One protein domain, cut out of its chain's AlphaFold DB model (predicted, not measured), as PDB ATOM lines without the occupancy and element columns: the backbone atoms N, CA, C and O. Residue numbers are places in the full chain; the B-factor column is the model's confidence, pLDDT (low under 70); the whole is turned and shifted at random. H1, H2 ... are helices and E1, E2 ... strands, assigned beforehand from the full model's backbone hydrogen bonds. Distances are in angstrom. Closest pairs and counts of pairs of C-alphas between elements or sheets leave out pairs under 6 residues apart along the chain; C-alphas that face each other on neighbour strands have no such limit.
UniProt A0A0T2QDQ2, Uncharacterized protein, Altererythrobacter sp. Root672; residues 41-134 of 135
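This is residues 41 to 134 of the 135 residues of an uncharacterized protein of Altererythrobacter sp. Root672 (UniProt A0A0T2QDQ2). A twisted sheet of four strands has one long helix, H2, packed along one face, while the short helices H1 and H3 only graze the sheet. Residues 123 to 134, mostly H4, stick out as a free arm. The printed part has 94 residues with four named helices and four named strands, in the order E1 H1 E2 H2 H3 E3 E4 H4; the sheet, E1 E4 E2 E3, is mixed, and so is the class, helices and strands. The whole is only just loose, close to compact, with a radius of gyration of the C-alphas of 15.2 A and spans of 48 by 33 by 19 A.

The strands are E1, residues 41 to 45, from C-alpha 41 at (-14.214, 1.605, 18.709); E2, 66 to 74, 25.6 A; E3, 101 to 106, 16.6 A; and E4, 111 to 118, 22.6 A. The helices are H1, 53 to 59; H2, 79 to 92, 19.8 A; H3, 95 to 98; and H4, 122 to 132, ending at C-alpha 132 (13.697, 0.609, 3.838).

E4 is antiparallel to E1, with N 44 and O 114 2.8 A apart, and to E2, with N 69 and O 115 2.8 A apart. E2 and E3 are parallel, with N 72 and O 103 2.9 A apart. E2, H2 H3, E3 form a strand-helix-strand unit, two parallel neighbour strands with helices between; E1, H1, E2 form a split one, with E4 between its strands; both crossovers are right-handed. H2 on one face makes two layers, at a height over the sheet of 8.9 A; the closest C-alphas of H2 and E2, Tyr 74 and Ala 82, are 5.9 A apart. H1 and H2 only just touch, with 3 pairs of C-alphas within 8 A, closest Ser 54 and Ala 92, 6.0 A. H2 and H3 touch only at the corner, closest C-alphas Ala 90 and Gly 97, 4.2 A. In H1, H2 and H4 every O i to N i+4 pair is within hydrogen-bond range; H3 is too short for one.

The C-alphas farthest apart, Gly 49 and Gln 134, are 52.4 A apart. The printed part has no cut and no long link. Residues 119 to 134 have pLDDT under 70.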
ATOM      1  N   LEU A  41     -13.617   0.305  18.425       83.06
ATOM      2  CA  LEU A  41     -14.214   1.605  18.709       83.06
ATOM      3  C   LEU A  41     -15.737   1.485  18.804       83.06
ATOM      4  O   LEU A  41     -16.352   2.059  19.699       83.06
ATOM      5  N   ALA A  42     -16.338   0.746  17.872       87.38
ATOM      6  CA  ALA A  42     -17.777   0.543  17.815       87.38
ATOM      7  C   ALA A  42     -18.118  -0.783  17.119       87.38
ATOM      8  O   ALA A  42     -17.401  -1.233  16.223       87.38
ATOM      9  N   ILE A  43     -19.231  -1.394  17.526       90.75
ATOM     10  CA  ILE A  43     -19.750  -2.637  16.945       90.75
ATOM     11  C   ILE A  43     -21.216  -2.417  16.576       90.75
ATOM     12  O   ILE A  43     -22.007  -1.944  17.390       90.75
ATOM     13  N   TYR A  44     -21.562  -2.786  15.351       91.94
ATOM     14  CA  TYR A  44     -22.913  -2.855  14.826       91.94
ATOM     15  C   TYR A  44     -23.309  -4.318  14.644       91.94
ATOM     16  O   TYR A  44     -22.543  -5.111  14.092       91.94
ATOM     17  N   SER A  45     -24.523  -4.656  15.065       88.31
ATOM     18  CA  SER A  45     -25.158  -5.947  14.812       88.31
ATOM     19  C   SER A  45     -26.451  -5.734  14.038       88.31
ATOM     20  O   SER A  45     -27.262  -4.894  14.433       88.31
ATOM     21  N   ASP A  46     -26.657  -6.519  12.981       81.31
ATOM     22  CA  ASP A  46     -27.879  -6.486  12.171       81.31
ATOM     23  C   ASP A  46     -29.036  -7.170  12.925       81.31
ATOM     24  O   ASP A  46     -29.331  -8.347  12.724       81.31
ATOM     25  N   ALA A  47     -29.625  -6.447  13.883       79.69
ATOM     26  CA  ALA A  47     -30.742  -6.892  14.712       79.69
ATOM     27  C   ALA A  47     -32.041  -6.176  14.319       79.69
ATOM     28  O   ALA A  47     -32.029  -5.079  13.761       79.69
ATOM     29  N   GLU A  48     -33.183  -6.778  14.645       78.31
ATOM     30  CA  GLU A  48     -34.487  -6.174  14.371       78.31
ATOM     31  C   GLU A  48     -34.611  -4.799  15.055       78.31
ATOM     32  O   GLU A  48     -34.430  -4.668  16.265       78.31
ATOM     33  N   GLY A  49     -34.886  -3.756  14.262       80.44
ATOM     34  CA  GLY A  49     -34.967  -2.368  14.731       80.44
ATOM     35  C   GLY A  49     -33.633  -1.612  14.805       80.44
ATOM     36  O   GLY A  49     -33.633  -0.451  15.216       80.44
ATOM     37  N   ALA A  50     -32.513  -2.220  14.401       84.38
ATOM     38  CA  ALA A  50     -31.238  -1.518  14.283       84.38
ATOM     39  C   ALA A  50     -31.297  -0.430  13.186       84.38
ATOM     40  O   ALA A  50     -31.967  -0.614  12.163       84.38
ATOM     41  N   PRO A  51     -30.611   0.715  13.373       88.44
ATOM     42  CA  PRO A  51     -30.502   1.722  12.325       88.44
ATOM     43  C   PRO A  51     -29.759   1.145  11.110       88.44
ATOM     44  O   PRO A  51     -28.889   0.294  11.281       88.44
ATOM     45  N   PRO A  52     -30.026   1.621   9.882       91.25
ATOM     46  CA  PRO A  52     -29.269   1.190   8.712       91.25
ATOM     47  C   PRO A  52     -27.758   1.379   8.906       91.25
ATOM     48  O   PRO A  52     -27.325   2.403   9.438       91.25
ATOM     49  N   LEU A  53     -26.947   0.437   8.412       91.44
ATOM     50  CA  LEU A  53     -25.485   0.465   8.572       91.44
ATOM     51  C   LEU A  53     -24.853   1.797   8.127       91.44
ATOM     52  O   LEU A  53     -23.959   2.311   8.791       91.44
ATOM     53  N   SER A  54     -25.340   2.391   7.034       91.00
ATOM     54  CA  SER A  54     -24.893   3.709   6.560       91.00
ATOM     55  C   SER A  54     -25.190   4.838   7.545       91.00
ATOM     56  O   SER A  54     -24.366   5.737   7.706       91.00
ATOM     57  N   GLN A  55     -26.347   4.798   8.207       91.19
ATOM     58  CA  GLN A  55     -26.715   5.774   9.225       91.19
ATOM     59  C   GLN A  55     -25.827   5.610  10.459       91.19
ATOM     60  O   GLN A  55     -25.246   6.587  10.919       91.19
ATOM     61  N   TRP A  56     -25.658   4.377  10.940       93.31
ATOM     62  CA  TRP A  56     -24.775   4.092  12.068       93.31
ATOM     63  C   TRP A  56     -23.331   4.537  11.795       93.31
ATOM     64  O   TRP A  56     -22.702   5.134  12.665       93.31
ATOM     65  N   LEU A  57     -22.817   4.318  10.578       91.44
ATOM     66  CA  LEU A  57     -21.495   4.798  10.159       91.44
ATOM     67  C   LEU A  57     -21.407   6.329  10.131       91.44
ATOM     68  O   LEU A  57     -20.379   6.878  10.515       91.44
ATOM     69  N   ALA A  58     -22.464   7.022   9.698       89.62
ATOM     70  CA  ALA A  58     -22.504   8.485   9.669       89.62
ATOM     71  C   ALA A  58     -22.533   9.114  11.074       89.62
ATOM     72  O   ALA A  58     -22.120  10.261  11.241       89.62
ATOM     73  N   GLU A  59     -23.003   8.371  12.077       89.62
ATOM     74  CA  GLU A  59     -22.946   8.763  13.489       89.62
ATOM     75  C   GLU A  59     -21.533   8.607  14.082       89.62
ATOM     76  O   GLU A  59     -21.235   9.202  15.120       89.62
ATOM     77  N   GLN A  60     -20.638   7.856  13.424       88.25
ATOM     78  CA  GLN A  60     -19.252   7.710  13.865       88.25
ATOM     79  C   GLN A  60     -18.409   8.909  13.420       88.25
ATOM     80  O   GLN A  60     -18.537   9.406  12.301       88.25
ATOM     81  N   ALA A  61     -17.501   9.363  14.287       78.69
ATOM     82  CA  ALA A  61     -16.558  10.419  13.931       78.69
ATOM     83  C   ALA A  61     -15.610   9.911  12.826       78.69
ATOM     84  O   ALA A  61     -14.869   8.962  13.085       78.69
ATOM     85  N   PRO A  62     -15.596  10.513  11.621       75.00
ATOM     86  CA  PRO A  62     -14.761  10.032  10.527       75.00
ATOM     87  C   PRO A  62     -13.275  10.231  10.854       75.00
ATOM     88  O   PRO A  62     -12.818  11.358  11.045       75.00
ATOM     89  N   ASP A  63     -12.506   9.140  10.889       79.69
ATOM     90  CA  ASP A  63     -11.049   9.154  11.077       79.69
ATOM     91  C   ASP A  63     -10.397   8.207  10.057       79.69
ATOM     92  O   ASP A  63     -10.815   7.066   9.886       79.69
ATOM     93  N   GLN A  64      -9.344   8.670   9.379       76.19
ATOM     94  CA  GLN A  64      -8.627   7.891   8.358       76.19
ATOM     95  C   GLN A  64      -7.912   6.654   8.918       76.19
ATOM     96  O   GLN A  64      -7.493   5.786   8.157       76.19
ATOM     97  N   ARG A  65      -7.719   6.588  10.237       82.12
ATOM     98  CA  ARG A  65      -7.107   5.448  10.922       82.12
ATOM     99  C   ARG A  65      -8.113   4.337  11.224       82.12
ATOM    100  O   ARG A  65      -7.705   3.256  11.652       82.12
ATOM    101  N   GLN A  66      -9.405   4.605  11.046       87.00
ATOM    102  CA  GLN A  66     -10.444   3.611  11.255       87.00
ATOM    103  C   GLN A  66     -10.460   2.603  10.111       87.00
ATOM    104  O   GLN A  66     -10.406   2.955   8.933       87.00
ATOM    105  N   GLN A  67     -10.581   1.338  10.481       90.19
ATOM    106  CA  GLN A  67     -10.794   0.218   9.590       90.19
ATOM    107  C   GLN A  67     -12.170  -0.378   9.877       90.19
ATOM    108  O   GLN A  67     -12.450  -0.801  11.001       90.19
ATOM    109  N   LEU A  68     -13.016  -0.430   8.849       91.75
ATOM    110  CA  LEU A  68     -14.277  -1.164   8.895       91.75
ATOM    111  C   LEU A  68     -14.000  -2.644   8.619       91.75
ATOM    112  O   LEU A  68     -13.365  -2.984   7.618       91.75
ATOM    113  N   SER A  69     -14.488  -3.518   9.492       93.69
ATOM    114  CA  SER A  69     -14.441  -4.970   9.330       93.69
ATOM    115  C   SER A  69     -15.858  -5.536   9.362       93.69
ATOM    116  O   SER A  69     -16.577  -5.352  10.338       93.69
ATOM    117  N   LEU A  70     -16.267  -6.213   8.294       94.19
ATOM    118  CA  LEU A  70     -17.556  -6.887   8.165       94.19
ATOM    119  C   LEU A  70     -17.338  -8.370   8.443       94.19
ATOM    120  O   LEU A  70     -16.643  -9.047   7.686       94.19
ATOM    121  N   ILE A  71     -17.900  -8.858   9.542       94.31
ATOM    122  CA  ILE A  71     -17.752 -10.240   9.993       94.31
ATOM    123  C   ILE A  71     -19.089 -10.935   9.776       94.31
ATOM    124  O   ILE A  71     -20.087 -10.560  10.389       94.31
ATOM    125  N   VAL A  72     -19.109 -11.948   8.912       95.06
ATOM    126  CA  VAL A  72     -20.292 -12.780   8.681       95.06
ATOM    127  C   VAL A  72     -19.974 -14.207   9.098       95.06
ATOM    128  O   VAL A  72     -19.160 -14.896   8.479       95.06
ATOM    129  N   ARG A  73     -20.626 -14.645  10.171       94.06
ATOM    130  CA  ARG A  73     -20.601 -16.028  10.630       94.06
ATOM    131  C   ARG A  73     -21.706 -16.814   9.951       94.06
ATOM    132  O   ARG A  73     -22.814 -16.306   9.797       94.06
ATOM    133  N   TYR A  74     -21.413 -18.049   9.566       93.75
ATOM    134  CA  TYR A  74     -22.342 -18.896   8.826       93.75
ATOM    135  C   TYR A  74     -22.290 -20.352   9.273       93.75
ATOM    136  O   TYR A  74     -21.252 -20.861   9.690       93.75
ATOM    137  N   GLU A  75     -23.421 -21.040   9.165       94.00
ATOM    138  CA  GLU A  75     -23.513 -22.471   9.451       94.00
ATOM    139  C   GLU A  75     -22.915 -23.302   8.309       94.00
ATOM    140  O   GLU A  75     -22.866 -22.872   7.155       94.00
ATOM    141  N   ALA A  76     -22.479 -24.529   8.602       91.81
ATOM    142  CA  ALA A  76     -21.906 -25.411   7.587       91.81
ATOM    143  C   ALA A  76     -22.833 -25.559   6.363       91.81
ATOM    144  O   ALA A  76     -24.033 -25.780   6.500       91.81
ATOM    145  N   GLY A  77     -22.264 -25.415   5.163       92.56
ATOM    146  CA  GLY A  77     -23.002 -25.456   3.896       92.56
ATOM    147  C   GLY A  77     -23.535 -24.108   3.397       92.56
ATOM    148  O   GLY A  77     -23.864 -24.032   2.221       92.56
ATOM    149  N   HIS A  78     -23.530 -23.052   4.221       94.38
ATOM    150  CA  HIS A  78     -24.124 -21.746   3.888       94.38
ATOM    151  C   HIS A  78     -23.089 -20.653   3.556       94.38
ATOM    152  O   HIS A  78     -23.300 -19.460   3.782       94.38
ATOM    153  N   ALA A  79     -21.903 -21.058   3.088       91.69
ATOM    154  CA  ALA A  79     -20.838 -20.118   2.736       91.69
ATOM    155  C   ALA A  79     -21.216 -19.166   1.577       91.69
ATOM    156  O   ALA A  79     -20.850 -17.990   1.654       91.69
ATOM    157  N   PRO A  80     -21.936 -19.606   0.520       95.81
ATOM    158  CA  PRO A  80     -22.396 -18.705  -0.540       95.81
ATOM    159  C   PRO A  80     -23.321 -17.595  -0.024       95.81
ATOM    160  O   PRO A  80     -23.109 -16.426  -0.332       95.81
ATOM    161  N   GLU A  81     -24.286 -17.939   0.825       94.50
ATOM    162  CA  GLU A  81     -25.238 -17.007   1.433       94.50
ATOM    163  C   GLU A  81     -24.516 -16.004   2.342       94.50
ATOM    164  O   GLU A  81     -24.829 -14.812   2.352       94.50
ATOM    165  N   ALA A  82     -23.493 -16.464   3.068       94.50
ATOM    166  CA  ALA A  82     -22.637 -15.607   3.881       94.50
ATOM    167  C   ALA A  82     -21.876 -14.577   3.035       94.50
ATOM    168  O   ALA A  82     -21.780 -13.404   3.406       94.50
ATOM    169  N   ALA A  83     -21.350 -15.004   1.884       95.19
ATOM    170  CA  ALA A  83     -20.652 -14.124   0.957       95.19
ATOM    171  C   ALA A  83     -21.603 -13.081   0.347       95.19
ATOM    172  O   ALA A  83     -21.257 -11.901   0.289       95.19
ATOM    173  N   GLU A  84     -22.813 -13.483  -0.049       96.44
ATOM    174  CA  GLU A  84     -23.840 -12.555  -0.537       96.44
ATOM    175  C   GLU A  84     -24.219 -11.519   0.526       96.44
ATOM    176  O   GLU A  84     -24.234 -10.319   0.235       96.44
ATOM    177  N   LYS A  85     -24.429 -11.954   1.776       94.50
ATOM    178  CA  LYS A  85     -24.720 -11.054   2.899       94.50
ATOM    179  C   LYS A  85     -23.575 -10.075   3.161       94.50
ATOM    180  O   LYS A  85     -23.818  -8.887   3.368       94.50
ATOM    181  N   ALA A  86     -22.323 -10.529   3.100       94.75
ATOM    182  CA  ALA A  86     -21.164  -9.650   3.255       94.75
ATOM    183  C   ALA A  86     -21.081  -8.591   2.141       94.75
ATOM    184  O   ALA A  86     -20.782  -7.427   2.412       94.75
ATOM    185  N   ILE A  87     -21.391  -8.967   0.895       95.38
ATOM    186  CA  ILE A  87     -21.444  -8.040  -0.246       95.38
ATOM    187  C   ILE A  87     -22.576  -7.022  -0.069       95.38
ATOM    188  O   ILE A  87     -22.392  -5.836  -0.355       95.38
ATOM    189  N   GLU A  88     -23.740  -7.459   0.409       95.06
ATOM    190  CA  GLU A  88     -24.862  -6.576   0.727       95.06
ATOM    191  C   GLU A  88     -24.465  -5.546   1.793       95.06
ATOM    192  O   GLU A  88     -24.660  -4.347   1.588       95.06
ATOM    193  N   MET A  89     -23.829  -5.986   2.882       94.50
ATOM    194  CA  MET A  89     -23.333  -5.099   3.936       94.50
ATOM    195  C   MET A  89     -22.276  -4.121   3.420       94.50
ATOM    196  O   MET A  89     -22.340  -2.933   3.730       94.50
ATOM    197  N   ALA A  90     -21.337  -4.578   2.589       94.62
ATOM    198  CA  ALA A  90     -20.339  -3.704   1.976       94.62
ATOM    199  C   ALA A  90     -20.999  -2.632   1.096       94.62
ATOM    200  O   ALA A  90     -20.616  -1.465   1.138       94.62
ATOM    201  N   ARG A  91     -22.052  -2.985   0.349       94.75
ATOM    202  CA  ARG A  91     -22.825  -2.009  -0.428       94.75
ATOM    203  C   ARG A  91     -23.580  -1.034   0.477       94.75
ATOM    204  O   ARG A  91     -23.575   0.166   0.206       94.75
ATOM    205  N   ALA A  92     -24.199  -1.529   1.547       93.44
ATOM    206  CA  ALA A  92     -24.924  -0.712   2.518       93.44
ATOM    207  C   ALA A  92     -24.001   0.264   3.267       93.44
ATOM    208  O   ALA A  92     -24.426   1.365   3.601       93.44
ATOM    209  N   ALA A  93     -22.731  -0.097   3.473       92.00
ATOM    210  CA  ALA A  93     -21.715   0.762   4.080       92.00
ATOM    211  C   ALA A  93     -21.228   1.908   3.166       92.00
ATOM    212  O   ALA A  93     -20.483   2.785   3.612       92.00
ATOM    213  N   GLY A  94     -21.623   1.931   1.888       89.75
ATOM    214  CA  GLY A  94     -21.277   3.007   0.961       89.75
ATOM    215  C   GLY A  94     -19.758   3.147   0.754       89.75
ATOM    216  O   GLY A  94     -19.084   2.140   0.530       89.75
ATOM    217  N   PRO A  95     -19.182   4.367   0.808       88.50
ATOM    218  CA  PRO A  95     -17.741   4.575   0.630       88.50
ATOM    219  C   PRO A  95     -16.872   3.784   1.615       88.50
ATOM    220  O   PRO A  95     -15.851   3.235   1.211       88.50
ATOM    221  N   ALA A  96     -17.296   3.662   2.879       87.69
ATOM    222  CA  ALA A  96     -16.564   2.899   3.894       87.69
ATOM    223  C   ALA A  96     -16.527   1.393   3.580       87.69
ATOM    224  O   ALA A  96     -15.590   0.697   3.963       87.69
ATOM    225  N   GLY A  97     -17.524   0.897   2.842       88.69
ATOM    226  CA  GLY A  97     -17.595  -0.487   2.383       88.69
ATOM    227  C   GLY A  97     -16.590  -0.852   1.290       88.69
ATOM    228  O   GLY A  97     -16.291  -2.029   1.121       88.69
ATOM    229  N   GLN A  98     -16.036   0.126   0.564       88.12
ATOM    230  CA  GLN A  98     -15.092  -0.129  -0.537       88.12
ATOM    231  C   GLN A  98     -13.721  -0.601  -0.044       88.12
ATOM    232  O   GLN A  98     -13.053  -1.374  -0.724       88.12
ATOM    233  N   SER A  99     -13.311  -0.139   1.137       87.50
ATOM    234  CA  SER A  99     -12.068  -0.525   1.810       87.50
ATOM    235  C   SER A  99     -12.320  -1.403   3.037       87.50
ATOM    236  O   SER A  99     -11.432  -1.563   3.878       87.50
ATOM    237  N   ALA A 100     -13.537  -1.934   3.185       91.00
ATOM    238  CA  ALA A 100     -13.884  -2.774   4.317       91.00
ATOM    239  C   ALA A 100     -13.165  -4.124   4.231       91.00
ATOM    240  O   ALA A 100     -13.097  -4.759   3.178       91.00
ATOM    241  N   ARG A 101     -12.665  -4.591   5.373       92.50
ATOM    242  CA  ARG A 101     -12.146  -5.948   5.532       92.50
ATOM    243  C   ARG A 101     -13.345  -6.882   5.664       92.50
ATOM    244  O   ARG A 101     -14.180  -6.664   6.533       92.50
ATOM    245  N   ILE A 102     -13.443  -7.910   4.828       93.31
ATOM    246  CA  ILE A 102     -14.522  -8.904   4.908       93.31
ATOM    247  C   ILE A 102     -13.960 -10.189   5.509       93.31
ATOM    248  O   ILE A 102     -12.962 -10.719   5.021       93.31
ATOM    249  N   ILE A 103     -14.607 -10.682   6.561       93.75
ATOM    250  CA  ILE A 103     -14.244 -11.905   7.272       93.75
ATOM    251  C   ILE A 103     -15.460 -12.831   7.243       93.75
ATOM    252  O   ILE A 103     -16.528 -12.481   7.742       93.75
ATOM    253  N   LEU A 104     -15.293 -14.012   6.649       93.50
ATOM    254  CA  LEU A 104     -16.309 -15.062   6.631       93.50
ATOM    255  C   LEU A 104     -15.859 -16.196   7.551       93.50
ATOM    256  O   LEU A 104     -14.829 -16.821   7.304       93.50
ATOM    257  N   GLU A 105     -16.641 -16.484   8.585       92.31
ATOM    258  CA  GLU A 105     -16.315 -17.497   9.595       92.31
ATOM    259  C   GLU A 105     -17.388 -18.583   9.645       92.31
ATOM    260  O   GLU A 105     -18.574 -18.292   9.757       92.31
ATOM    261  N   GLN A 106     -16.994 -19.854   9.619       90.94
ATOM    262  CA  GLN A 106     -17.945 -20.918   9.932       90.94
ATOM    263  C   GLN A 106     -18.208 -20.933  11.447       90.94
ATOM    264  O   GLN A 106     -17.274 -20.993  12.244       90.94
ATOM    265  N   GLY A 107     -19.477 -20.894  11.843       88.69
ATOM    266  CA  GLY A 107     -19.923 -20.876  13.230       88.69
ATOM    267  C   GLY A 107     -21.119 -21.793  13.476       88.69
ATOM    268  O   GLY A 107     -21.644 -22.441  12.573       88.69
ATOM    269  N   VAL A 108     -21.555 -21.847  14.735       84.88
ATOM    270  CA  VAL A 108     -22.723 -22.645  15.157       84.88
ATOM    271  C   VAL A 108     -24.043 -21.955  14.792       84.88
ATOM    272  O   VAL A 108     -25.078 -22.608  14.725       84.88
ATOM    273  N   LYS A 109     -24.015 -20.635  14.580       86.62
ATOM    274  CA  LYS A 109     -25.164 -19.813  14.193       86.62
ATOM    275  C   LYS A 109     -24.739 -18.773  13.170       86.62
ATOM    276  O   LYS A 109     -23.613 -18.274  13.237       86.62
ATOM    277  N   ALA A 110     -25.661 -18.425  12.280       89.56
ATOM    278  CA  ALA A 110     -25.491 -17.293  11.386       89.56
ATOM    279  C   ALA A 110     -25.559 -15.961  12.155       89.56
ATOM    280  O   ALA A 110     -26.459 -15.749  12.967       89.56
ATOM    281  N   GLU A 111     -24.605 -15.069  11.902       92.00
ATOM    282  CA  GLU A 111     -24.509 -13.752  12.541       92.00
ATOM    283  C   GLU A 111     -23.787 -12.777  11.604       92.00
ATOM    284  O   GLU A 111     -22.843 -13.164  10.918       92.00
ATOM    285  N   ALA A 112     -24.206 -11.512  11.576       92.69
ATOM    286  CA  ALA A 112     -23.599 -10.477  10.749       92.69
ATOM    287  C   ALA A 112     -23.286  -9.234  11.592       92.69
ATOM    288  O   ALA A 112     -24.180  -8.633  12.193       92.69
ATOM    289  N   LEU A 113     -22.007  -8.859  11.632       93.31
ATOM    290  CA  LEU A 113     -21.480  -7.770  12.447       93.31
ATOM    291  C   LEU A 113     -20.653  -6.811  11.592       93.31
ATOM    292  O   LEU A 113     -19.941  -7.229  10.678       93.31
ATOM    293  N   ALA A 114     -20.694  -5.526  11.930       93.00
ATOM    294  CA  ALA A 114     -19.733  -4.550  11.441       93.00
ATOM    295  C   ALA A 114     -18.954  -3.970  12.625       93.00
ATOM    296  O   ALA A 114     -19.535  -3.477  13.586       93.00
ATOM    297  N   VAL A 115     -17.632  -4.053  12.570       91.88
ATOM    298  CA  VAL A 115     -16.723  -3.590  13.618       91.88
ATOM    299  C   VAL A 115     -15.895  -2.446  13.063       91.88
ATOM    300  O   VAL A 115     -15.290  -2.570  12.000       91.88
ATOM    301  N   LEU A 116     -15.856  -1.338  13.792       90.50
ATOM    302  CA  LEU A 116     -14.978  -0.214  13.512       90.50
ATOM    303  C   LEU A 116     -13.842  -0.236  14.532       90.50
ATOM    304  O   LEU A 116     -14.099  -0.206  15.734       90.50
ATOM    305  N   ALA A 117     -12.595  -0.301  14.073       88.50
ATOM    306  CA  ALA A 117     -11.410  -0.345  14.935       88.50
ATOM    307  C   ALA A 117     -10.299   0.556  14.385       88.50
ATOM    308  O   ALA A 117     -10.288   0.880  13.200       88.50
ATOM    309  N   PHE A 118      -9.346   0.955  15.227       80.06
ATOM    310  CA  PHE A 118      -8.139   1.652  14.773       80.06
ATOM    311  C   PHE A 118      -7.071   0.627  14.365       80.06
ATOM    312  O   PHE A 118      -6.449   0.028  15.234       80.06
ATOM    313  N   ASP A 119      -6.872   0.415  13.061       69.81
ATOM    314  CA  ASP A 119      -5.946  -0.620  12.539       69.81
ATOM    315  C   ASP A 119      -5.134  -0.151  11.304       69.81
ATOM    316  O   ASP A 119      -4.069  -0.670  10.991       69.81
ATOM    317  N   GLN A 120      -5.528   0.943  10.636       61.78
ATOM    318  CA  GLN A 120      -4.841   1.464   9.431       61.78
ATOM    319  C   GLN A 120      -3.423   2.042   9.689       61.78
ATOM    320  O   GLN A 120      -2.791   2.597   8.786       61.78
ATOM    321  N   GLY A 121      -2.919   1.960  10.925       49.31
ATOM    322  CA  GLY A 121      -1.591   2.438  11.317       49.31
ATOM    323  C   GLY A 121      -0.467   1.420  11.107       49.31
ATOM    324  O   GLY A 121       0.635   1.819  10.731       49.31
ATOM    325  N   GLU A 122      -0.723   0.122  11.304       51.91
ATOM    326  CA  GLU A 122       0.333  -0.900  11.249       51.91
ATOM    327  C   GLU A 122       0.691  -1.300   9.812       51.91
ATOM    328  O   GLU A 122       1.873  -1.428   9.499       51.91
ATOM    329  N   GLU A 123      -0.286  -1.402   8.898       51.66
ATOM    330  CA  GLU A 123      -0.019  -1.755   7.491       51.66
ATOM    331  C   GLU A 123       0.874  -0.727   6.783       51.66
ATOM    332  O   GLU A 123       1.802  -1.103   6.061       51.66
ATOM    333  N   LYS A 124       0.659   0.574   7.025       52.56
ATOM    334  CA  LYS A 124       1.510   1.629   6.451       52.56
ATOM    335  C   LYS A 124       2.929   1.588   7.020       52.56
ATOM    336  O   LYS A 124       3.884   1.725   6.259       52.56
ATOM    337  N   MET A 125       3.085   1.347   8.326       51.78
ATOM    338  CA  MET A 125       4.409   1.204   8.944       51.78
ATOM    339  C   MET A 125       5.138  -0.058   8.466       51.78
ATOM    340  O   MET A 125       6.333  -0.000   8.181       51.78
ATOM    341  N   ALA A 126       4.434  -1.183   8.315       51.78
ATOM    342  CA  ALA A 126       5.010  -2.436   7.833       51.78
ATOM    343  C   ALA A 126       5.531  -2.317   6.390       51.78
ATOM    344  O   ALA A 126       6.638  -2.773   6.099       51.78
ATOM    345  N   GLN A 127       4.783  -1.641   5.511       56.94
ATOM    346  CA  GLN A 127       5.220  -1.367   4.139       56.94
ATOM    347  C   GLN A 127       6.455  -0.458   4.104       56.94
ATOM    348  O   GLN A 127       7.410  -0.755   3.390       56.94
ATOM    349  N   THR A 128       6.491   0.602   4.922       58.75
ATOM    350  CA  THR A 128       7.667   1.486   5.020       58.75
ATOM    351  C   THR A 128       8.917   0.727   5.486       58.75
ATOM    352  O   THR A 128       9.983   0.889   4.902       58.75
ATOM    353  N   LEU A 129       8.790  -0.180   6.459       59.31
ATOM    354  CA  LEU A 129       9.920  -0.972   6.968       59.31
ATOM    355  C   LEU A 129      10.405  -2.059   5.997       59.31
ATOM    356  O   LEU A 129      11.588  -2.408   6.001       59.31
ATOM    357  N   GLN A 130       9.518  -2.624   5.175       60.19
ATOM    358  CA  GLN A 130       9.927  -3.539   4.105       60.19
ATOM    359  C   GLN A 130      10.657  -2.803   2.981       60.19
ATOM    360  O   GLN A 130      11.605  -3.350   2.420       60.19
ATOM    361  N   GLN A 131      10.249  -1.570   2.687       59.59
ATOM    362  CA  GLN A 131      10.840  -0.763   1.627       59.59
ATOM    363  C   GLN A 131      12.212  -0.194   2.025       59.59
ATOM    364  O   GLN A 131      13.134  -0.234   1.216       59.59
ATOM    365  N   ASP A 132      12.393   0.197   3.291       59.75
ATOM    366  CA  ASP A 132      13.697   0.609   3.838       59.75
ATOM    367  C   ASP A 132      14.722  -0.537   3.908       59.75
ATOM    368  O   ASP A 132      15.921  -0.286   3.907       59.75
ATOM    369  N   ARG A 133      14.285  -1.804   3.952       57.06
ATOM    370  CA  ARG A 133      15.191  -2.970   3.917       57.06
ATOM    371  C   ARG A 133      15.660  -3.362   2.516       57.06
ATOM    372  O   ARG A 133      16.550  -4.204   2.407       57.06
ATOM    373  N   GLN A 134      15.017  -2.847   1.471       57.88
ATOM    374  CA  GLN A 134      15.346  -3.157   0.075       57.88
ATOM    375  C   GLN A 134      16.283  -2.123  -0.571       57.88
ATOM    376  O   GLN A 134      16.694  -2.334  -1.712       57.88
TER     377      GLN A 134